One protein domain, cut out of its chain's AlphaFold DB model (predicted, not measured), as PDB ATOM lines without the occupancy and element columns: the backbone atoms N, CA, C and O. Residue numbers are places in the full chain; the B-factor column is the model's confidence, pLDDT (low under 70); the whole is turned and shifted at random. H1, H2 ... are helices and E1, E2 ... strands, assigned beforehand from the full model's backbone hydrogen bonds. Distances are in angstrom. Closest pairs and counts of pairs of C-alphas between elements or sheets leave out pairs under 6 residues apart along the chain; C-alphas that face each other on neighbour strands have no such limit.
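Overview. This is residues 24 to 146 and 387 to 411 of the 439 residues of an uncharacterized protein of Chlamydomonas eustigma (UniProt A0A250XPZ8). A strongly twisted sheet of five strands has two helices, H1 and H3, packed over one face, while no named helix covers the other. The short H2 is on that same face beside the strands, H4 grazes the sheet where E2 ends, and after a cut in the chain a tail leads to H5, away from the sheet. The printed part has 148 residues with five named helices and five named strands, in the order H1 E1 H2 E2 H3 E3 E4 E5 H4 H5; the sheet, E1 E2 E5 E4 E3, is mixed, and the class is mixed, helices and strands. The whole is compact and rounded, with a radius of gyration of the C-alphas of 15.2 A and spans of 43 by 40 by 31 A.

Arrangement. In the sheet E1, residues 48 to 50, is an edge strand, antiparallel to E2, residues 74 to 78, with N 50 and O 75 2.9 A apart. E2 is parallel to E5, residues 120 to 127, at 23 degrees, with N 76 and O 124 2.7 A apart. E3, residues 100 to 104, the other edge strand, E4, residues 111 to 116, and E5 form a meander, each strand the antiparallel neighbour of the one before. Its two hairpins have N 113 and O 103 at 2.7 A and N 112 and O 125 at 2.8 A. H1, residues 24 to 44, and H3, residues 81 to 94, on one face make two layers with the sheet. H1 is over E2 at a height over the sheet of 7.5 A, and its C-alpha of Lys 35 is 6.5 A from that of Ile 122, the closest to E5. H3 is over E5 and E4 at 8.0 A; its closest C-alphas to E4 are Ser 85 and Tyr 112, 6.3 A. E2, H3 and E3 are a split strand-helix-strand unit, two strands running the same way with E5 and E4 between them, and its crossover is right-handed. H1 and H3 touch with residues 34 to 41 and 88 to 92, opposite ways at a steep tilt of 51 degrees; the C-alphas of Ile 37 and Leu 92 are closest, 6.5 A. H2, residues 51 to 58, is over none of the strands, its height of 4.0 A only just above the sheet's level; its closest C-alphas to E2 are Ser 53 and Val 74, 5.7 A. H4, residues 130 to 139, only grazes the sheet; the C-alphas of Cys 78 and Phe 133 are its closest to E2, 7.0 A. H5, residues 402 to 407, is not on the sheet and is apart from H1 and H3. In H1, H2, H3 and H4 every O i to N i+4 pair is within hydrogen-bond range; in H5, 1 of 2.

Along the chain. H1 begins at C-alpha 24, (-16.815, -0.730, -38.617), and is 30.2 A long; H3 is 19.7 A, E5 21.6 A and E4 16.7 A. H5 ends at C-alpha 407, (-26.333, 12.987, -29.602).

Size, cuts and confidence. The C-alphas of Asn 131 and Ser 411 are the farthest apart, 45.2 A. Residues 147 to 386 are not printed, and C-alphas 146 and 387 are 28.2 A apart across the cut. The link from H2 to E2 is long, with 15 residues. The mean pLDDT of the printed part is 86.6; residues 394 to 411 are under 70.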
ATOM      1  N   VAL A  24     -17.678  -0.720 -39.813       85.88
ATOM      2  CA  VAL A  24     -16.815  -0.730 -38.617       85.88
ATOM      3  C   VAL A  24     -16.998   0.541 -37.787       85.88
ATOM      4  O   VAL A  24     -17.081   0.462 -36.561       85.88
ATOM      5  N   GLN A  25     -17.103   1.700 -38.442       88.50
ATOM      6  CA  GLN A  25     -17.348   2.975 -37.774       88.50
ATOM      7  C   GLN A  25     -18.697   2.982 -37.045       88.50
ATOM      8  O   GLN A  25     -18.746   3.306 -35.860       88.50
ATOM      9  N   GLN A  26     -19.771   2.562 -37.717       88.50
ATOM     10  CA  GLN A  26     -21.103   2.496 -37.114       88.50
ATOM     11  C   GLN A  26     -21.137   1.525 -35.926       88.50
ATOM     12  O   GLN A  26     -21.668   1.851 -34.868       88.50
ATOM     13  N   LEU A  27     -20.517   0.348 -36.068       88.94
ATOM     14  CA  LEU A  27     -20.406  -0.639 -34.994       88.94
ATOM     15  C   LEU A  27     -19.657  -0.077 -33.776       88.94
ATOM     16  O   LEU A  27     -20.051  -0.326 -32.634       88.94
ATOM     17  N   TYR A  28     -18.575   0.667 -34.008       90.75
ATOM     18  CA  TYR A  28     -17.833   1.341 -32.947       90.75
ATOM     19  C   TYR A  28     -18.708   2.373 -32.225       90.75
ATOM     20  O   TYR A  28     -18.793   2.348 -30.999       90.75
ATOM     21  N   GLU A  29     -19.401   3.234 -32.971       91.38
ATOM     22  CA  GLU A  29     -20.288   4.264 -32.420       91.38
ATOM     23  C   GLU A  29     -21.429   3.661 -31.593       91.38
ATOM     24  O   GLU A  29     -21.670   4.096 -30.465       91.38
ATOM     25  N   ASP A  30     -22.070   2.604 -32.094       91.94
ATOM     26  CA  ASP A  30     -23.138   1.905 -31.378       91.94
ATOM     27  C   ASP A  30     -22.618   1.258 -30.083       91.94
ATOM     28  O   ASP A  30     -23.303   1.278 -29.056       91.94
ATOM     29  N   ARG A  31     -21.386   0.727 -30.082       93.81
ATOM     30  CA  ARG A  31     -20.745   0.190 -28.868       93.81
ATOM     31  C   ARG A  31     -20.396   1.275 -27.857       93.81
ATOM     32  O   ARG A  31     -20.628   1.077 -26.666       93.81
ATOM     33  N   VAL A  32     -19.860   2.413 -28.305       93.69
ATOM     34  CA  VAL A  32     -19.595   3.569 -27.432       93.69
ATOM     35  C   VAL A  32     -20.899   4.058 -26.802       93.69
ATOM     36  O   VAL A  32     -20.959   4.277 -25.590       93.69
ATOM     37  N   PHE A  33     -21.962   4.166 -27.598       95.25
ATOM     38  CA  PHE A  33     -23.279   4.578 -27.128       95.25
ATOM     39  C   PHE A  33     -23.873   3.581 -26.121       95.25
ATOM     40  O   PHE A  33     -24.324   3.983 -25.049       95.25
ATOM     41  N   ALA A  34     -23.796   2.276 -26.398       96.25
ATOM     42  CA  ALA A  34     -24.250   1.236 -25.477       96.25
ATOM     43  C   ALA A  34     -23.462   1.235 -24.153       96.25
ATOM     44  O   ALA A  34     -24.065   1.140 -23.081       96.25
ATOM     45  N   LYS A  35     -22.133   1.411 -24.207       96.25
ATOM     46  CA  LYS A  35     -21.282   1.560 -23.015       96.25
ATOM     47  C   LYS A  35     -21.713   2.763 -22.175       96.25
ATOM     48  O   LYS A  35     -21.822   2.640 -20.958       96.25
ATOM     49  N   LYS A  36     -22.005   3.902 -22.810       96.38
ATOM     50  CA  LYS A  36     -22.499   5.103 -22.123       96.38
ATOM     51  C   LYS A  36     -23.812   4.834 -21.377       96.38
ATOM     52  O   LYS A  36     -23.888   5.127 -20.190       96.38
ATOM     53  N   ILE A  37     -24.795   4.211 -22.031       97.56
ATOM     54  CA  ILE A  37     -26.084   3.860 -21.402       97.56
ATOM     55  C   ILE A  37     -25.877   2.930 -20.200       97.56
ATOM     56  O   ILE A  37     -26.528   3.097 -19.168       97.56
ATOM     57  N   ALA A  38     -24.971   1.953 -20.313       98.00
ATOM     58  CA  ALA A  38     -24.665   1.037 -19.220       98.00
ATOM     59  C   ALA A  38     -24.053   1.760 -18.009       98.00
ATOM     60  O   ALA A  38     -24.494   1.529 -16.884       98.00
ATOM     61  N   LEU A  39     -23.102   2.674 -18.233       97.81
ATOM     62  CA  LEU A  39     -22.497   3.483 -17.169       97.81
ATOM     63  C   LEU A  39     -23.513   4.433 -16.514       97.81
ATOM     64  O   LEU A  39     -23.572   4.499 -15.290       97.81
ATOM     65  N   GLU A  40     -24.349   5.115 -17.301       97.50
ATOM     66  CA  GLU A  40     -25.408   5.998 -16.785       97.50
ATOM     67  C   GLU A  40     -26.457   5.217 -15.981       97.50
ATOM     68  O   GLU A  40     -26.897   5.667 -14.923       97.50
ATOM     69  N   THR A  41     -26.829   4.018 -16.442       97.94
ATOM     70  CA  THR A  41     -27.752   3.135 -15.714       97.94
ATOM     71  C   THR A  41     -27.138   2.667 -14.396       97.94
ATOM     72  O   THR A  41     -27.818   2.691 -13.369       97.94
ATOM     73  N   ALA A  42     -25.858   2.275 -14.401       97.81
ATOM     74  CA  ALA A  42     -25.146   1.887 -13.188       97.81
ATOM     75  C   ALA A  42     -25.076   3.047 -12.189       97.81
ATOM     76  O   ALA A  42     -25.406   2.864 -11.022       97.81
ATOM     77  N   GLN A  43     -24.744   4.252 -12.656       97.12
ATOM     78  CA  GLN A  43     -24.700   5.452 -11.824       97.12
ATOM     79  C   GLN A  43     -26.071   5.793 -11.232       97.12
ATOM     80  O   GLN A  43     -26.181   5.989 -10.025       97.12
ATOM     81  N   LYS A  44     -27.131   5.804 -12.049       97.38
ATOM     82  CA  LYS A  44     -28.499   6.109 -11.599       97.38
ATOM     83  C   LYS A  44     -28.974   5.157 -10.500       97.38
ATOM     84  O   LYS A  44     -29.629   5.590  -9.558       97.38
ATOM     85  N   ASN A  45     -28.648   3.874 -10.630       96.94
ATOM     86  CA  ASN A  45     -29.034   2.849  -9.663       96.94
ATOM     87  C   ASN A  45     -28.010   2.667  -8.532       96.94
ATOM     88  O   ASN A  45     -28.191   1.827  -7.649       96.94
ATOM     89  N   GLY A  46     -26.924   3.444  -8.548       96.75
ATOM     90  CA  GLY A  46     -25.840   3.354  -7.584       96.75
ATOM     91  C   GLY A  46     -25.157   1.986  -7.554       96.75
ATOM     92  O   GLY A  46     -24.695   1.600  -6.479       96.75
ATOM     93  N   TRP A  47     -25.150   1.262  -8.679       97.81
ATOM     94  CA  TRP A  47     -24.389   0.029  -8.900       97.81
ATOM     95  C   TRP A  47     -22.906   0.342  -9.091       97.81
ATOM     96  O   TRP A  47     -22.541   1.466  -9.435       97.81
ATOM     97  N   LEU A  48     -22.053  -0.664  -8.893       97.94
ATOM     98  CA  LEU A  48     -20.606  -0.493  -8.997       97.94
ATOM     99  C   LEU A  48     -20.068  -1.106 -10.294       97.94
ATOM    100  O   LEU A  48     -20.419  -2.223 -10.653       97.94
ATOM    101  N   VAL A  49     -19.189  -0.392 -10.984       98.25
ATOM    102  CA  VAL A  49     -18.512  -0.802 -12.215       98.25
ATOM    103  C   VAL A  49     -17.084  -1.205 -11.874       98.25
ATOM    104  O   VAL A  49     -16.372  -0.464 -11.195       98.25
ATOM    105  N   TYR A  50     -16.650  -2.364 -12.360       96.69
ATOM    106  CA  TYR A  50     -15.313  -2.910 -12.130       96.69
ATOM    107  C   TYR A  50     -14.632  -3.327 -13.440       96.69
ATOM    108  O   TYR A  50     -15.022  -2.916 -14.536       96.69
ATOM    109  N   GLY A  51     -13.545  -4.091 -13.323       94.00
ATOM    110  CA  GLY A  51     -12.901  -4.733 -14.460       94.00
ATOM    111  C   GLY A  51     -12.274  -3.744 -15.440       94.00
ATOM    112  O   GLY A  51     -11.658  -2.752 -15.051       94.00
ATOM    113  N   GLY A  52     -12.388  -4.043 -16.735       94.12
ATOM    114  CA  GLY A  52     -11.704  -3.269 -17.776       94.12
ATOM    115  C   GLY A  52     -12.174  -1.818 -17.852       94.12
ATOM    116  O   GLY A  52     -11.356  -0.928 -18.057       94.12
ATOM    117  N   SER A  53     -13.473  -1.583 -17.657       94.88
ATOM    118  CA  SER A  53     -14.052  -0.238 -17.706       94.88
ATOM    119  C   SER A  53     -13.645   0.625 -16.506       94.88
ATOM    120  O   SER A  53     -13.411   1.815 -16.694       94.88
ATOM    121  N   ALA A  54     -13.488   0.039 -15.314       95.06
ATOM    122  CA  ALA A  54     -12.962   0.756 -14.150       95.06
ATOM    123  C   ALA A  54     -11.466   1.077 -14.282       95.06
ATOM    124  O   ALA A  54     -11.058   2.191 -13.970       95.06
ATOM    125  N   ILE A  55     -10.658   0.139 -14.797       95.19
ATOM    126  CA  ILE A  55      -9.238   0.405 -15.081       95.19
ATOM    127  C   ILE A  55      -9.117   1.546 -16.087       95.19
ATOM    128  O   ILE A  55      -8.361   2.481 -15.858       95.19
ATOM    129  N   ASP A  56      -9.884   1.491 -17.178       93.38
ATOM    130  CA  ASP A  56      -9.892   2.556 -18.171       93.38
ATOM    131  C   ASP A  56     -10.199   3.903 -17.544       93.38
ATOM    132  O   ASP A  56      -9.488   4.850 -17.835       93.38
ATOM    133  N   ASP A  57     -11.211   4.016 -16.685       91.75
ATOM    134  CA  ASP A  57     -11.559   5.283 -16.038       91.75
ATOM    135  C   ASP A  57     -10.396   5.893 -15.231       91.75
ATOM    136  O   ASP A  57     -10.218   7.111 -15.255       91.75
ATOM    137  N   MET A  58      -9.563   5.047 -14.618       91.94
ATOM    138  CA  MET A  58      -8.391   5.442 -13.825       91.94
ATOM    139  C   MET A  58      -7.173   5.844 -14.673       91.94
ATOM    140  O   MET A  58      -6.268   6.500 -14.161       91.94
ATOM    141  N   LEU A  59      -7.123   5.463 -15.953       92.88
ATOM    142  CA  LEU A  59      -5.989   5.759 -16.836       92.88
ATOM    143  C   LEU A  59      -6.114   7.140 -17.512       92.88
ATOM    144  O   LEU A  59      -7.227   7.575 -17.826       92.88
ATOM    145  N   PRO A  60      -4.996   7.813 -17.833       91.44
ATOM    146  CA  PRO A  60      -4.971   8.943 -18.760       91.44
ATOM    147  C   PRO A  60      -5.589   8.605 -20.128       91.44
ATOM    148  O   PRO A  60      -5.677   7.442 -20.526       91.44
ATOM    149  N   ALA A  61      -6.037   9.627 -20.863       88.56
ATOM    150  CA  ALA A  61      -6.731   9.452 -22.144       88.56
ATOM    151  C   ALA A  61      -5.876   8.754 -23.218       88.56
ATOM    152  O   ALA A  61      -6.391   7.943 -23.980       88.56
ATOM    153  N   ASP A  62      -4.576   9.032 -23.253       89.56
ATOM    154  CA  ASP A  62      -3.597   8.429 -24.160       89.56
ATOM    155  C   ASP A  62      -3.127   7.034 -23.713       89.56
ATOM    156  O   ASP A  62      -2.530   6.293 -24.496       89.56
ATOM    157  N   GLU A  63      -3.450   6.635 -22.481       90.25
ATOM    158  CA  GLU A  63      -3.058   5.348 -21.908       90.25
ATOM    159  C   GLU A  63      -4.209   4.345 -21.767       90.25
ATOM    160  O   GLU A  63      -3.948   3.198 -21.382       90.25
ATOM    161  N   LYS A  64      -5.449   4.707 -22.134       91.12
ATOM    162  CA  LYS A  64      -6.625   3.816 -22.070       91.12
ATOM    163  C   LYS A  64      -6.347   2.442 -22.703       91.12
ATOM    164  O   LYS A  64      -5.563   2.289 -23.647       91.12
ATOM    165  N   LEU A  65      -6.979   1.401 -22.165       90.12
ATOM    166  CA  LEU A  65      -6.862   0.024 -22.648       90.12
ATOM    167  C   LEU A  65      -7.581  -0.168 -23.981       90.12
ATOM    168  O   LEU A  65      -7.146  -0.989 -24.792       90.12
ATOM    169  N   TYR A  66      -8.689   0.545 -24.180       85.75
ATOM    170  CA  TYR A  66      -9.509   0.462 -25.380       85.75
ATOM    171  C   TYR A  66      -9.376   1.752 -26.196       85.75
ATOM    172  O   TYR A  66      -9.739   2.829 -25.735       85.75
ATOM    173  N   ASN A  67      -8.866   1.613 -27.418       79.62
ATOM    174  CA  ASN A  67      -8.780   2.672 -28.422       79.62
ATOM    175  C   ASN A  67      -9.543   2.239 -29.670       79.62
ATOM    176  O   ASN A  67      -9.729   1.039 -29.884       79.62
ATOM    177  N   TYR A  68      -9.938   3.197 -30.514       77.00
ATOM    178  CA  TYR A  68     -10.611   2.906 -31.779       77.00
ATOM    179  C   TYR A  68      -9.897   1.789 -32.569       77.00
ATOM    180  O   TYR A  68      -8.669   1.825 -32.694       77.00
ATOM    181  N   PRO A  69     -10.634   0.812 -33.131       79.00
ATOM    182  CA  PRO A  69     -12.096   0.645 -33.112       79.00
ATOM    183  C   PRO A  69     -12.602  -0.268 -31.974       79.00
ATOM    184  O   PRO A  69     -13.683  -0.849 -32.065       79.00
ATOM    185  N   PHE A  70     -11.826  -0.461 -30.908       83.88
ATOM    186  CA  PHE A  70     -12.159  -1.377 -29.821       83.88
ATOM    187  C   PHE A  70     -12.868  -0.664 -28.670       83.88
ATOM    188  O   PHE A  70     -12.413   0.359 -28.168       83.88
ATOM    189  N   VAL A  71     -13.966  -1.265 -28.210       87.25
ATOM    190  CA  VAL A  71     -14.712  -0.857 -27.015       87.25
ATOM    191  C   VAL A  71     -14.895  -2.102 -26.158       87.25
ATOM    192  O   VAL A  71     -15.399  -3.115 -26.651       87.25
ATOM    193  N   GLY A  72     -14.435  -2.042 -24.909       89.12
ATOM    194  CA  GLY A  72     -14.675  -3.098 -23.928       89.12
ATOM    195  C   GLY A  72     -16.105  -3.098 -23.400       89.12
ATOM    196  O   GLY A  72     -16.796  -2.080 -23.440       89.12
ATOM    197  N   ASP A  73     -16.505  -4.243 -22.869       93.81
ATOM    198  CA  ASP A  73     -17.714  -4.424 -22.078       93.81
ATOM    199  C   ASP A  73     -17.655  -3.678 -20.731       93.81
ATOM    200  O   ASP A  73     -16.602  -3.223 -20.258       93.81
ATOM    201  N   VAL A  74     -18.834  -3.503 -20.133       97.19
ATOM    202  CA  VAL A  74     -19.001  -2.920 -18.797       97.19
ATOM    203  C   VAL A  74     -19.290  -4.029 -17.793       97.19
ATOM    204  O   VAL A  74     -20.367  -4.616 -17.808       97.19
ATOM    205  N   ASP A  75     -18.344  -4.290 -16.899       97.56
ATOM    206  CA  ASP A  75     -18.538  -5.200 -15.775       97.56
ATOM    207  C   ASP A  75     -19.217  -4.444 -14.619       97.56
ATOM    208  O   ASP A  75     -18.655  -3.486 -14.086       97.56
ATOM    209  N   ILE A  76     -20.424  -4.850 -14.232       98.12
ATOM    210  CA  ILE A  76     -21.254  -4.237 -13.186       98.12
ATOM    211  C   ILE A  76     -21.444  -5.249 -12.061       98.12
ATOM    212  O   ILE A  76     -21.714  -6.417 -12.315       98.12
ATOM    213  N   MET A  77     -21.341  -4.813 -10.809       96.00
ATOM    214  CA  MET A  77     -21.705  -5.601  -9.638       96.00
ATOM    215  C   MET A  77     -22.900  -4.976  -8.918       96.00
ATOM    216  O   MET A  77     -22.965  -3.757  -8.726       96.00
ATOM    217  N   CYS A  78     -23.839  -5.818  -8.498       95.44
ATOM    218  CA  CYS A  78     -24.967  -5.413  -7.670       95.44
ATOM    219  C   CYS A  78     -25.486  -6.573  -6.797       95.44
ATOM    220  O   CYS A  78     -25.289  -7.740  -7.150       95.44
ATOM    221  N   PRO A  79     -26.209  -6.272  -5.704       95.38
ATOM    222  CA  PRO A  79     -26.804  -7.292  -4.836       95.38
ATOM    223  C   PRO A  79     -27.874  -8.164  -5.496       95.38
ATOM    224  O   PRO A  79     -28.064  -9.303  -5.082       95.38
ATOM    225  N   ASP A  80     -28.556  -7.652  -6.525       95.50
ATOM    226  CA  ASP A  80     -29.642  -8.362  -7.204       95.50
ATOM    227  C   ASP A  80     -29.488  -8.301  -8.741       95.50
ATOM    228  O   ASP A  80     -30.045  -7.419  -9.405       95.50
ATOM    229  N   PRO A  81     -28.666  -9.192  -9.334       95.31
ATOM    230  CA  PRO A  81     -28.246  -9.086 -10.730       95.31
ATOM    231  C   PRO A  81     -29.340  -9.418 -11.743       95.31
ATOM    232  O   PRO A  81     -29.308  -8.898 -12.856       95.31
ATOM    233  N   GLU A  82     -30.326 -10.249 -11.400       94.38
ATOM    234  CA  GLU A  82     -31.387 -10.604 -12.343       94.38
ATOM    235  C   GLU A  82     -32.257  -9.392 -12.733       94.38
ATOM    236  O   GLU A  82     -32.296  -9.062 -13.926       94.38
ATOM    237  N   PRO A  83     -32.947  -8.705 -11.800       95.88
ATOM    238  CA  PRO A  83     -33.734  -7.524 -12.132       95.88
ATOM    239  C   PRO A  83     -32.865  -6.386 -12.666       95.88
ATOM    240  O   PRO A  83     -33.278  -5.739 -13.630       95.88
ATOM    241  N   ALA A  84     -31.649  -6.196 -12.141       97.25
ATOM    242  CA  ALA A  84     -30.707  -5.202 -12.653       97.25
ATOM    243  C   ALA A  84     -30.361  -5.448 -14.134       97.25
ATOM    244  O   ALA A  84     -30.402  -4.531 -14.957       97.25
ATOM    245  N   SER A  85     -30.110  -6.705 -14.515       97.50
ATOM    246  CA  SER A  85     -29.829  -7.074 -15.907       97.50
ATOM    247  C   SER A  85     -31.029  -6.833 -16.835       97.50
ATOM    248  O   SER A  85     -30.861  -6.385 -17.972       97.50
ATOM    249  N   LYS A  86     -32.256  -7.091 -16.356       96.38
ATOM    250  CA  LYS A  86     -33.497  -6.846 -17.107       96.38
ATOM    251  C   LYS A  86     -33.738  -5.351 -17.303       96.38
ATOM    252  O   LYS A  86     -34.121  -4.936 -18.395       96.38
ATOM    253  N   GLU A  87     -33.488  -4.543 -16.278       96.50
ATOM    254  CA  GLU A  87     -33.562  -3.084 -16.365       96.50
ATOM    255  C   GLU A  87     -32.540  -2.521 -17.355       96.50
ATOM    256  O   GLU A  87     -32.911  -1.751 -18.239       96.50
ATOM    257  N   LEU A  88     -31.280  -2.952 -17.277       97.69
ATOM    258  CA  LEU A  88     -30.252  -2.504 -18.212       97.69
ATOM    259  C   LEU A  88     -30.596  -2.885 -19.661       97.69
ATOM    260  O   LEU A  88     -30.507  -2.047 -20.559       97.69
ATOM    261  N   ALA A  89     -31.052  -4.119 -19.894       97.12
ATOM    262  CA  ALA A  89     -31.500  -4.550 -21.217       97.12
ATOM    263  C   ALA A  89     -32.660  -3.687 -21.744       97.12
ATOM    264  O   ALA A  89     -32.667  -3.301 -22.915       97.12
ATOM    265  N   TRP A  90     -33.621  -3.359 -20.876       96.00
ATOM    266  CA  TRP A  90     -34.752  -2.487 -21.190       96.00
ATOM    267  C   TRP A  90     -34.301  -1.064 -21.555       96.00
ATOM    268  O   TRP A  90     -34.719  -0.537 -22.587       96.00
ATOM    269  N   ASN A  91     -33.392  -0.469 -20.779       95.88
ATOM    270  CA  ASN A  91     -32.866   0.876 -21.036       95.88
ATOM    271  C   ASN A  91     -32.081   0.944 -22.353       95.88
ATOM    272  O   ASN A  91     -32.273   1.876 -23.138       95.88
ATOM    273  N   LEU A  92     -31.250  -0.062 -22.642       95.75
ATOM    274  CA  LEU A  92     -30.536  -0.172 -23.918       95.75
ATOM    275  C   LEU A  92     -31.509  -0.274 -25.098       95.75
ATOM    276  O   LEU A  92     -31.347   0.431 -26.095       95.75
ATOM    277  N   HIS A  93     -32.537  -1.118 -24.975       94.62
ATOM    278  CA  HIS A  93     -33.548  -1.279 -26.016       94.62
ATOM    279  C   HIS A  93     -34.300   0.027 -26.296       94.62
ATOM    280  O   HIS A  93     -34.376   0.455 -27.448       94.62
ATOM    281  N   ASN A  94     -34.783   0.698 -25.248       93.50
ATOM    282  CA  ASN A  94     -35.516   1.961 -25.372       93.50
ATOM    283  C   ASN A  94     -34.653   3.111 -25.895       93.50
ATOM    284  O   ASN A  94     -35.167   4.030 -26.527       93.50
ATOM    285  N   SER A  95     -33.338   3.040 -25.691       91.94
ATOM    286  CA  SER A  95     -32.384   4.002 -26.249       91.94
ATOM    287  C   SER A  95     -32.082   3.758 -27.735       91.94
ATOM    288  O   SER A  95     -31.333   4.515 -28.351       91.94
ATOM    289  N   GLY A  96     -32.673   2.723 -28.340       90.94
ATOM    290  CA  GLY A  96     -32.559   2.432 -29.766       90.94
ATOM    291  C   GLY A  96     -31.512   1.379 -30.126       90.94
ATOM    292  O   GLY A  96     -31.217   1.230 -31.315       90.94
ATOM    293  N   ILE A  97     -30.970   0.637 -29.150       91.38
ATOM    294  CA  ILE A  97     -30.168  -0.559 -29.436       91.38
ATOM    295  C   ILE A  97     -31.120  -1.694 -29.827       91.38
ATOM    296  O   ILE A  97     -31.955  -2.160 -29.047       91.38
ATOM    297  N   ALA A  98     -31.011  -2.143 -31.074       87.06
ATOM    298  CA  ALA A  98     -31.867  -3.193 -31.604       87.06
ATOM    299  C   ALA A  98     -31.514  -4.574 -31.028       87.06
ATOM    300  O   ALA A  98     -30.340  -4.937 -30.914       87.06
ATOM    301  N   PHE A  99     -32.552  -5.372 -30.746       90.81
ATOM    302  CA  PHE A  99     -32.445  -6.786 -30.369       90.81
ATOM    303  C   PHE A  99     -31.473  -7.042 -29.208       90.81
ATOM    304  O   PHE A  99     -30.588  -7.896 -29.290       90.81
ATOM    305  N   VAL A 100     -31.638  -6.274 -28.130       95.00
ATOM    306  CA  VAL A 100     -30.939  -6.516 -26.865       95.00
ATOM    307  C   VAL A 100     -31.491  -7.781 -26.210       95.00
ATOM    308  O   VAL A 100     -32.682  -8.085 -26.318       95.00
ATOM    309  N   GLU A 101     -30.626  -8.513 -25.522       95.38
ATOM    310  CA  GLU A 101     -30.982  -9.629 -24.658       95.38
ATOM    311  C   GLU A 101     -30.176  -9.614 -23.359       95.38
ATOM    312  O   GLU A 101     -29.005  -9.238 -23.359       95.38
ATOM    313  N   SER A 102     -30.804 -10.064 -22.271       96.12
ATOM    314  CA  SER A 102     -30.129 -10.446 -21.027       96.12
ATOM    315  C   SER A 102     -30.207 -11.959 -20.870       96.12
ATOM    316  O   SER A 102     -31.282 -12.551 -21.009       96.12
ATOM    317  N   ARG A 103     -29.073 -12.606 -20.596       93.62
ATOM    318  CA  ARG A 103     -29.009 -14.049 -20.353       93.62
ATOM    319  C   ARG A 103     -28.104 -14.353 -19.166       93.62
ATOM    320  O   ARG A 103     -27.023 -13.778 -19.098       93.62
ATOM    321  N   PRO A 104     -28.463 -15.308 -18.297       91.31
ATOM    322  CA  PRO A 104     -27.529 -15.848 -17.317       91.31
ATOM    323  C   PRO A 104     -26.245 -16.328 -17.998       91.31
ATOM    324  O   PRO A 104     -26.280 -17.000 -19.038       91.31
ATOM    325  N   SER A 105     -25.110 -15.968 -17.415       87.44
ATOM    326  CA  SER A 105     -23.801 -16.390 -17.877       87.44
ATOM    327  C   SER A 105     -23.659 -17.892 -17.707       87.44
ATOM    328  O   SER A 105     -24.027 -18.481 -16.694       87.44
ATOM    329  N   ARG A 106     -23.087 -18.526 -18.727       78.19
ATOM    330  CA  ARG A 106     -22.711 -19.945 -18.664       78.19
ATOM    331  C   ARG A 106     -21.360 -20.150 -17.990       78.19
ATOM    332  O   ARG A 106     -21.009 -21.285 -17.685       78.19
ATOM    333  N   ALA A 107     -20.595 -19.072 -17.845       75.25
ATOM    334  CA  ALA A 107     -19.226 -19.115 -17.368       75.25
ATOM    335  C   ALA A 107     -19.107 -18.747 -15.884       75.25
ATOM    336  O   ALA A 107     -18.332 -19.363 -15.155       75.25
ATOM    337  N   ASN A 108     -19.907 -17.775 -15.444       77.19
ATOM    338  CA  ASN A 108     -19.821 -17.175 -14.118       77.19
ATOM    339  C   ASN A 108     -21.197 -17.222 -13.442       77.19
ATOM    340  O   ASN A 108     -22.136 -16.573 -13.901       77.19
ATOM    341  N   ASP A 109     -21.319 -17.974 -12.348       80.50
ATOM    342  CA  ASP A 109     -22.577 -18.030 -11.593       80.50
ATOM    343  C   ASP A 109     -22.917 -16.657 -11.023       80.50
ATOM    344  O   ASP A 109     -22.032 -15.883 -10.660       80.50
ATOM    345  N   GLY A 110     -24.214 -16.359 -10.954       85.44
ATOM    346  CA  GLY A 110     -24.691 -15.063 -10.480       85.44
ATOM    347  C   GLY A 110     -24.350 -13.901 -11.415       85.44
ATOM    348  O   GLY A 110     -24.528 -12.757 -11.022       85.44
ATOM    349  N   THR A 111     -23.862 -14.164 -12.631       92.75
ATOM    350  CA  THR A 111     -23.611 -13.137 -13.651       92.75
ATOM    351  C   THR A 111     -24.635 -13.238 -14.775       92.75
ATOM    352  O   THR A 111     -24.954 -14.339 -15.216       92.75
ATOM    353  N   TYR A 112     -25.114 -12.108 -15.285       95.00
ATOM    354  CA  TYR A 112     -25.985 -12.010 -16.456       95.00
ATOM    355  C   TYR A 112     -25.265 -11.226 -17.555       95.00
ATOM    356  O   TYR A 112     -24.838 -10.099 -17.333       95.00
ATOM    357  N   ASN A 113     -25.134 -11.813 -18.745       95.88
ATOM    358  CA  ASN A 113     -24.549 -11.158 -19.909       95.88
ATOM    359  C   ASN A 113     -25.631 -10.396 -20.686       95.88
ATOM    360  O   ASN A 113     -26.647 -10.977 -21.081       95.88
ATOM    361  N   ILE A 114     -25.360  -9.127 -20.982       96.88
ATOM    362  CA  ILE A 114     -26.173  -8.278 -21.850       96.88
ATOM    363  C   ILE A 114     -25.534  -8.209 -23.230       96.88
ATOM    364  O   ILE A 114     -24.369  -7.828 -23.379       96.88
ATOM    365  N   LYS A 115     -26.302  -8.567 -24.259       95.25
ATOM    366  CA  LYS A 115     -25.832  -8.598 -25.648       95.25
ATOM    367  C   LYS A 115     -26.794  -7.869 -26.570       95.25
ATOM    368  O   LYS A 115     -28.005  -7.989 -26.418       95.25
ATOM    369  N   GLY A 116     -26.257  -7.150 -27.548       91.88
ATOM    370  CA  GLY A 116     -27.010  -6.649 -28.699       91.88
ATOM    371  C   GLY A 116     -26.712  -7.508 -29.924       91.88
ATOM    372  O   GLY A 116     -25.557  -7.848 -30.165       91.88
ATOM    373  N   MET A 117     -27.728  -7.849 -30.721       86.19
ATOM    374  CA  MET A 117     -27.567  -8.773 -31.859       86.19
ATOM    375  C   MET A 117     -26.484  -8.348 -32.868       86.19
ATOM    376  O   MET A 117     -25.800  -9.206 -33.415       86.19
ATOM    377  N   HIS A 118     -26.320  -7.043 -33.100       83.94
ATOM    378  CA  HIS A 118     -25.361  -6.481 -34.064       83.94
ATOM    379  C   HIS A 118     -24.060  -5.991 -33.410       83.94
ATOM    380  O   HIS A 118     -23.022  -5.998 -34.063       83.94
ATOM    381  N   ILE A 119     -24.087  -5.615 -32.122       88.44
ATOM    382  CA  ILE A 119     -22.907  -5.083 -31.421       88.44
ATOM    383  C   ILE A 119     -22.178  -6.090 -30.526       88.44
ATOM    384  O   ILE A 119     -21.036  -5.836 -30.146       88.44
ATOM    385  N   GLY A 120     -22.753  -7.259 -30.243       90.56
ATOM    386  CA  GLY A 120     -22.144  -8.278 -29.383       90.56
ATOM    387  C   GLY A 120     -22.326  -7.986 -27.890       90.56
ATOM    388  O   GLY A 120     -23.371  -7.476 -27.489       90.56
ATOM    389  N   SER A 121     -21.342  -8.362 -27.063       93.50
ATOM    390  CA  SER A 121     -21.364  -8.129 -25.608       93.50
ATOM    391  C   SER A 121     -21.305  -6.641 -25.273       93.50
ATOM    392  O   SER A 121     -20.486  -5.915 -25.831       93.50
ATOM    393  N   ILE A 122     -22.173  -6.213 -24.358       96.06
ATOM    394  CA  ILE A 122     -22.287  -4.821 -23.903       96.06
ATOM    395  C   ILE A 122     -21.863  -4.715 -22.438       96.06
ATOM    396  O   ILE A 122     -21.046  -3.864 -22.091       96.06
ATOM    397  N   ALA A 123     -22.425  -5.567 -21.582       97.75
ATOM    398  CA  ALA A 123     -22.199  -5.521 -20.146       97.75
ATOM    399  C   ALA A 123     -22.403  -6.891 -19.497       97.75
ATOM    400  O   ALA A 123     -23.209  -7.688 -19.981       97.75
ATOM    401  N   ASP A 124     -21.741  -7.099 -18.367       97.62
ATOM    402  CA  ASP A 124     -21.923  -8.238 -17.478       97.62
ATOM    403  C   ASP A 124     -22.419  -7.720 -16.125       97.62
ATOM    404  O   ASP A 124     -21.814  -6.820 -15.554       97.62
ATOM    405  N   VAL A 125     -23.534  -8.248 -15.619       97.69
ATOM    406  CA  VAL A 125     -24.123  -7.851 -14.331       97.69
ATOM    407  C   VAL A 125     -23.966  -8.995 -13.339       97.69
ATOM    408  O   VAL A 125     -24.630 -10.023 -13.471       97.69
ATOM    409  N   SER A 126     -23.076  -8.823 -12.371       96.19
ATOM    410  CA  SER A 126     -22.603  -9.850 -11.442       96.19
ATOM    411  C   SER A 126     -23.141  -9.646 -10.030       96.19
ATOM    412  O   SER A 126     -23.187  -8.529  -9.516       96.19
ATOM    413  N   PHE A 127     -23.495 -10.746  -9.373       94.06
ATOM    414  CA  PHE A 127     -23.822 -10.763  -7.954       94.06
ATOM    415  C   PHE A 127     -22.619 -10.341  -7.105       94.06
ATOM    416  O   PHE A 127     -21.497 -10.814  -7.300       94.06
ATOM    417  N   ILE A 128     -22.888  -9.522  -6.100       91.25
ATOM    418  CA  ILE A 128     -22.014  -9.281  -4.957       91.25
ATOM    419  C   ILE A 128     -22.893  -9.199  -3.714       91.25
ATOM    420  O   ILE A 128     -24.007  -8.693  -3.782       91.25
ATOM    421  N   ASP A 129     -22.410  -9.684  -2.577       88.75
ATOM    422  CA  ASP A 129     -23.168  -9.553  -1.338       88.75
ATOM    423  C   ASP A 129     -23.422  -8.088  -0.959       88.75
ATOM    424  O   ASP A 129     -22.584  -7.219  -1.195       88.75
ATOM    425  N   ILE A 130     -24.559  -7.824  -0.316       90.50
ATOM    426  CA  ILE A 130     -24.967  -6.480   0.089       90.50
ATOM    427  C   ILE A 130     -23.970  -5.815   1.048       90.50
ATOM    428  O   ILE A 130     -23.729  -4.614   0.931       90.50
ATOM    429  N   ASN A 131     -23.344  -6.556   1.966       88.94
ATOM    430  CA  ASN A 131     -22.395  -5.986   2.920       88.94
ATOM    431  C   ASN A 131     -21.079  -5.623   2.234       88.94
ATOM    432  O   ASN A 131     -20.594  -4.503   2.412       88.94
ATOM    433  N   ALA A 132     -20.539  -6.517   1.399       89.44
ATOM    434  CA  ALA A 132     -19.362  -6.208   0.588       89.44
ATOM    435  C   ALA A 132     -19.637  -5.077  -0.404       89.44
ATOM    436  O   ALA A 132     -18.825  -4.164  -0.529       89.44
ATOM    437  N   PHE A 133     -20.797  -5.085  -1.059       93.19
ATOM    438  CA  PHE A 133     -21.226  -4.010  -1.944       93.19
ATOM    439  C   PHE A 133     -21.238  -2.664  -1.219       93.19
ATOM    440  O   PHE A 133     -20.634  -1.703  -1.691       93.19
ATOM    441  N   ASN A 134     -21.853  -2.606  -0.038       92.88
ATOM    442  CA  ASN A 134     -21.898  -1.395   0.773       92.88
ATOM    443  C   ASN A 134     -20.501  -0.967   1.243       92.88
ATOM    444  O   ASN A 134     -20.213   0.228   1.246       92.88
ATOM    445  N   ALA A 135     -19.624  -1.904   1.612       91.31
ATOM    446  CA  ALA A 135     -18.244  -1.602   1.996       91.31
ATOM    447  C   ALA A 135     -17.452  -0.979   0.835       91.31
ATOM    448  O   ALA A 135     -16.824   0.068   1.007       91.31
ATOM    449  N   LEU A 136     -17.541  -1.564  -0.365       93.50
ATOM    450  CA  LEU A 136     -16.903  -1.019  -1.566       93.50
ATOM    451  C   LEU A 136     -17.488   0.333  -1.953       93.50
ATOM    452  O   LEU A 136     -16.737   1.250  -2.275       93.50
ATOM    453  N   LYS A 137     -18.813   0.476  -1.881       94.31
ATOM    454  CA  LYS A 137     -19.498   1.724  -2.204       94.31
ATOM    455  C   LYS A 137     -19.064   2.860  -1.280       94.31
ATOM    456  O   LYS A 137     -18.745   3.933  -1.771       94.31
ATOM    457  N   ARG A 138     -18.950   2.611   0.034       92.81
ATOM    458  CA  ARG A 138     -18.430   3.598   1.004       92.81
ATOM    459  C   ARG A 138     -16.988   4.026   0.720       92.81
ATOM    460  O   ARG A 138     -16.621   5.145   1.058       92.81
ATOM    461  N   LYS A 139     -16.173   3.134   0.150       91.94
ATOM    462  CA  LYS A 139     -14.757   3.383  -0.165       91.94
ATOM    463  C   LYS A 139     -14.541   3.929  -1.581       91.94
ATOM    464  O   LYS A 139     -13.435   4.362  -1.891       91.94
ATOM    465  N   SER A 140     -15.559   3.915  -2.443       92.62
ATOM    466  CA  SER A 140     -15.452   4.466  -3.794       92.62
ATOM    467  C   SER A 140     -15.307   5.984  -3.752       92.62
ATOM    468  O   SER A 140     -16.074   6.684  -3.096       92.62
ATOM    469  N   THR A 141     -14.322   6.499  -4.484       88.69
ATOM    470  CA  THR A 141     -14.078   7.939  -4.629       88.69
ATOM    471  C   THR A 141     -14.773   8.536  -5.850       88.69
ATOM    472  O   THR A 141     -14.868   9.758  -5.963       88.69
ATOM    473  N   LYS A 142     -15.255   7.696  -6.775       91.88
ATOM    474  CA  LYS A 142     -15.873   8.125  -8.031       91.88
ATOM    475  C   LYS A 142     -16.915   7.113  -8.487       91.88
ATOM    476  O   LYS A 142     -16.591   6.097  -9.095       91.88
ATOM    477  N   GLU A 143     -18.182   7.421  -8.241       90.19
ATOM    478  CA  GLU A 143     -19.285   6.618  -8.763       90.19
ATOM    479  C   GLU A 143     -19.382   6.736 -10.301       90.19
ATOM    480  O   GLU A 143     -19.131   7.811 -10.856       90.19
ATOM    481  N   PRO A 144     -19.744   5.650 -11.010       96.12
ATOM    482  CA  PRO A 144     -20.164   4.351 -10.484       96.12
ATOM    483  C   PRO A 144     -19.012   3.358 -10.253       96.12
ATOM    484  O   PRO A 144     -19.267   2.171 -10.169       96.12
ATOM    485  N   PHE A 145     -17.742   3.750 -10.208       97.50
ATOM    486  CA  PHE A 145     -16.628   2.792 -10.206       97.50
ATOM    487  C   PHE A 145     -16.305   2.230  -8.815       97.50
ATOM    488  O   PHE A 145     -16.548   2.861  -7.789       97.50
ATOM    489  N   VAL A 146     -15.741   1.025  -8.769       96.50
ATOM    490  CA  VAL A 146     -15.144   0.446  -7.553       96.50
ATOM    491  C   VAL A 146     -13.910   1.233  -7.086       96.50
ATOM    492  O   VAL A 146     -13.248   1.868  -7.912       96.50
ATOM    493  N   PRO A 387     -36.307  -7.612 -24.026       92.25
ATOM    494  CA  PRO A 387     -37.168  -6.447 -23.798       92.25
ATOM    495  C   PRO A 387     -38.132  -6.184 -24.964       92.25
ATOM    496  O   PRO A 387     -39.300  -5.896 -24.754       92.25
ATOM    497  N   TRP A 388     -37.697  -6.412 -26.203       89.50
ATOM    498  CA  TRP A 388     -38.518  -6.248 -27.409       89.50
ATOM    499  C   TRP A 388     -39.631  -7.305 -27.582       89.50
ATOM    500  O   TRP A 388     -40.444  -7.201 -28.500       89.50
ATOM    501  N   ARG A 389     -39.673  -8.342 -26.733       90.69
ATOM    502  CA  ARG A 389     -40.780  -9.316 -26.652       90.69
ATOM    503  C   ARG A 389     -41.674  -9.095 -25.434       90.69
ATOM    504  O   ARG A 389     -42.742  -9.702 -25.351       90.69
ATOM    505  N   ASP A 390     -41.239  -8.265 -24.494       87.81
ATOM    506  CA  ASP A 390     -41.937  -8.011 -23.246       87.81
ATOM    507  C   ASP A 390     -43.025  -6.954 -23.454       87.81
ATOM    508  O   ASP A 390     -42.780  -5.753 -23.413       87.81
ATOM    509  N   LYS A 391     -44.255  -7.419 -23.693       80.81
ATOM    510  CA  LYS A 391     -45.426  -6.547 -23.878       80.81
ATOM    511  C   LYS A 391     -45.943  -5.933 -22.570       80.81
ATOM    512  O   LYS A 391     -46.858  -5.119 -22.624       80.81
ATOM    513  N   SER A 392     -45.427  -6.356 -21.412       80.50
ATOM    514  CA  SER A 392     -45.933  -5.917 -20.104       80.50
ATOM    515  C   SER A 392     -45.368  -4.566 -19.664       80.50
ATOM    516  O   SER A 392     -46.002  -3.854 -18.887       80.50
ATOM    517  N   ARG A 393     -44.201  -4.183 -20.188       73.81
ATOM    518  CA  ARG A 393     -43.603  -2.867 -19.978       73.81
ATOM    519  C   ARG A 393     -43.937  -1.966 -21.164       73.81
ATOM    520  O   ARG A 393     -43.634  -2.285 -22.308       73.81
ATOM    521  N   THR A 394     -44.564  -0.826 -20.897       60.94
ATOM    522  CA  THR A 394     -44.649   0.290 -21.849       60.94
ATOM    523  C   THR A 394     -43.599   1.333 -21.459       60.94
ATOM    524  O   THR A 394     -43.335   1.493 -20.264       60.94
ATOM    525  N   PRO A 395     -42.937   2.015 -22.412       58.22
ATOM    526  CA  PRO A 395     -42.031   3.108 -22.074       58.22
ATOM    527  C   PRO A 395     -42.799   4.171 -21.278       58.22
ATOM    528  O   PRO A 395     -43.783   4.718 -21.771       58.22
ATOM    529  N   GLY A 396     -42.392   4.427 -20.033       53.31
ATOM    530  CA  GLY A 396     -42.965   5.514 -19.239       53.31
ATOM    531  C   GLY A 396     -42.594   6.885 -19.825       53.31
ATOM    532  O   GLY A 396     -41.588   6.985 -20.528       53.31
ATOM    533  N   PRO A 397     -43.356   7.954 -19.528       47.56
ATOM    534  CA  PRO A 397     -43.066   9.310 -20.009       47.56
ATOM    535  C   PRO A 397     -41.705   9.858 -19.534       47.56
ATOM    536  O   PRO A 397     -41.141  10.721 -20.198       47.56
ATOM    537  N   ASP A 398     -41.140   9.298 -18.456       48.28
ATOM    538  CA  ASP A 398     -39.813   9.635 -17.911       48.28
ATOM    539  C   ASP A 398     -38.675   8.745 -18.454       48.28
ATOM    540  O   ASP A 398     -37.560   8.734 -17.918       48.28
ATOM    541  N   ALA A 399     -38.937   7.942 -19.493       47.66
ATOM    542  CA  ALA A 399     -37.937   7.077 -20.112       47.66
ATOM    543  C   ALA A 399     -36.937   7.901 -20.948       47.66
ATOM    544  O   ALA A 399     -36.989   7.917 -22.173       47.66
ATOM    545  N   PHE A 400     -35.986   8.513 -20.238       48.88
ATOM    546  CA  PHE A 400     -34.752   9.151 -20.710       48.88
ATOM    547  C   PHE A 400     -34.841  10.563 -21.319       48.88
ATOM    548  O   PHE A 400     -35.705  10.895 -22.125       48.88
ATOM    549  N   ASP A 401     -33.868  11.392 -20.913       47.25
ATOM    550  CA  ASP A 401     -33.698  12.798 -21.287       47.25
ATOM    551  C   ASP A 401     -33.610  12.966 -22.823       47.25
ATOM    552  O   ASP A 401     -32.703  12.394 -23.447       47.25
ATOM    553  N   PRO A 402     -34.481  13.780 -23.456       46.66
ATOM    554  CA  PRO A 402     -34.402  14.084 -24.884       46.66
ATOM    555  C   PRO A 402     -33.023  14.607 -25.327       46.66
ATOM    556  O   PRO A 402     -32.665  14.455 -26.497       46.66
ATOM    557  N   LYS A 403     -32.203  15.140 -24.405       46.00
ATOM    558  CA  LYS A 403     -30.817  15.548 -24.681       46.00
ATOM    559  C   LYS A 403     -29.927  14.401 -25.171       46.00
ATOM    560  O   LYS A 403     -29.016  14.646 -25.965       46.00
ATOM    561  N   ILE A 404     -30.193  13.155 -24.773       44.84
ATOM    562  CA  ILE A 404     -29.414  11.984 -25.204       44.84
ATOM    563  C   ILE A 404     -29.780  11.573 -26.640       44.84
ATOM    564  O   ILE A 404     -28.890  11.209 -27.410       44.84
ATOM    565  N   GLN A 405     -31.037  11.748 -27.067       41.22
ATOM    566  CA  GLN A 405     -31.410  11.575 -28.480       41.22
ATOM    567  C   GLN A 405     -30.754  12.620 -29.392       41.22
ATOM    568  O   GLN A 405     -30.443  12.315 -30.545       41.22
ATOM    569  N   THR A 406     -30.479  13.829 -28.888       42.03
ATOM    570  CA  THR A 406     -29.728  14.848 -29.642       42.03
ATOM    571  C   THR A 406     -28.297  14.433 -29.958       42.03
ATOM    572  O   THR A 406     -27.781  14.904 -30.958       42.03
ATOM    573  N   VAL A 407     -27.666  13.510 -29.222       44.22
ATOM    574  CA  VAL A 407     -26.333  12.987 -29.602       44.22
ATOM    575  C   VAL A 407     -26.402  12.171 -30.899       44.22
ATOM    576  O   VAL A 407     -25.458  12.172 -31.677       44.22
ATOM    577  N   ARG A 408     -27.554  11.554 -31.199       42.56
ATOM    578  CA  ARG A 408     -27.807  10.865 -32.476       42.56
ATOM    579  C   ARG A 408     -28.165  11.824 -33.625       42.56
ATOM    580  O   ARG A 408     -28.223  11.385 -34.769       42.56
ATOM    581  N   ARG A 409     -28.461  13.102 -33.335       39.66
ATOM    582  CA  ARG A 409     -28.895  14.122 -34.319       39.66
ATOM    583  C   ARG A 409     -27.982  15.352 -34.421       39.66
ATOM    584  O   ARG A 409     -28.134  16.121 -35.364       39.66
ATOM    585  N   GLY A 410     -27.068  15.562 -33.476       33.97
ATOM    586  CA  GLY A 410     -26.092  16.648 -33.467       33.97
ATOM    587  C   GLY A 410     -24.867  16.267 -34.287       33.97
ATOM    588  O   GLY A 410     -24.375  15.148 -34.180       33.97
ATOM    589  N   SER A 411     -24.401  17.185 -35.132       41.22
ATOM    590  CA  SER A 411     -23.296  16.955 -36.058       41.22
ATOM    591  C   SER A 411     -22.043  16.419 -35.356       41.22
ATOM    592  O   SER A 411     -21.536  17.007 -34.400       41.22
TER     593      SER A 411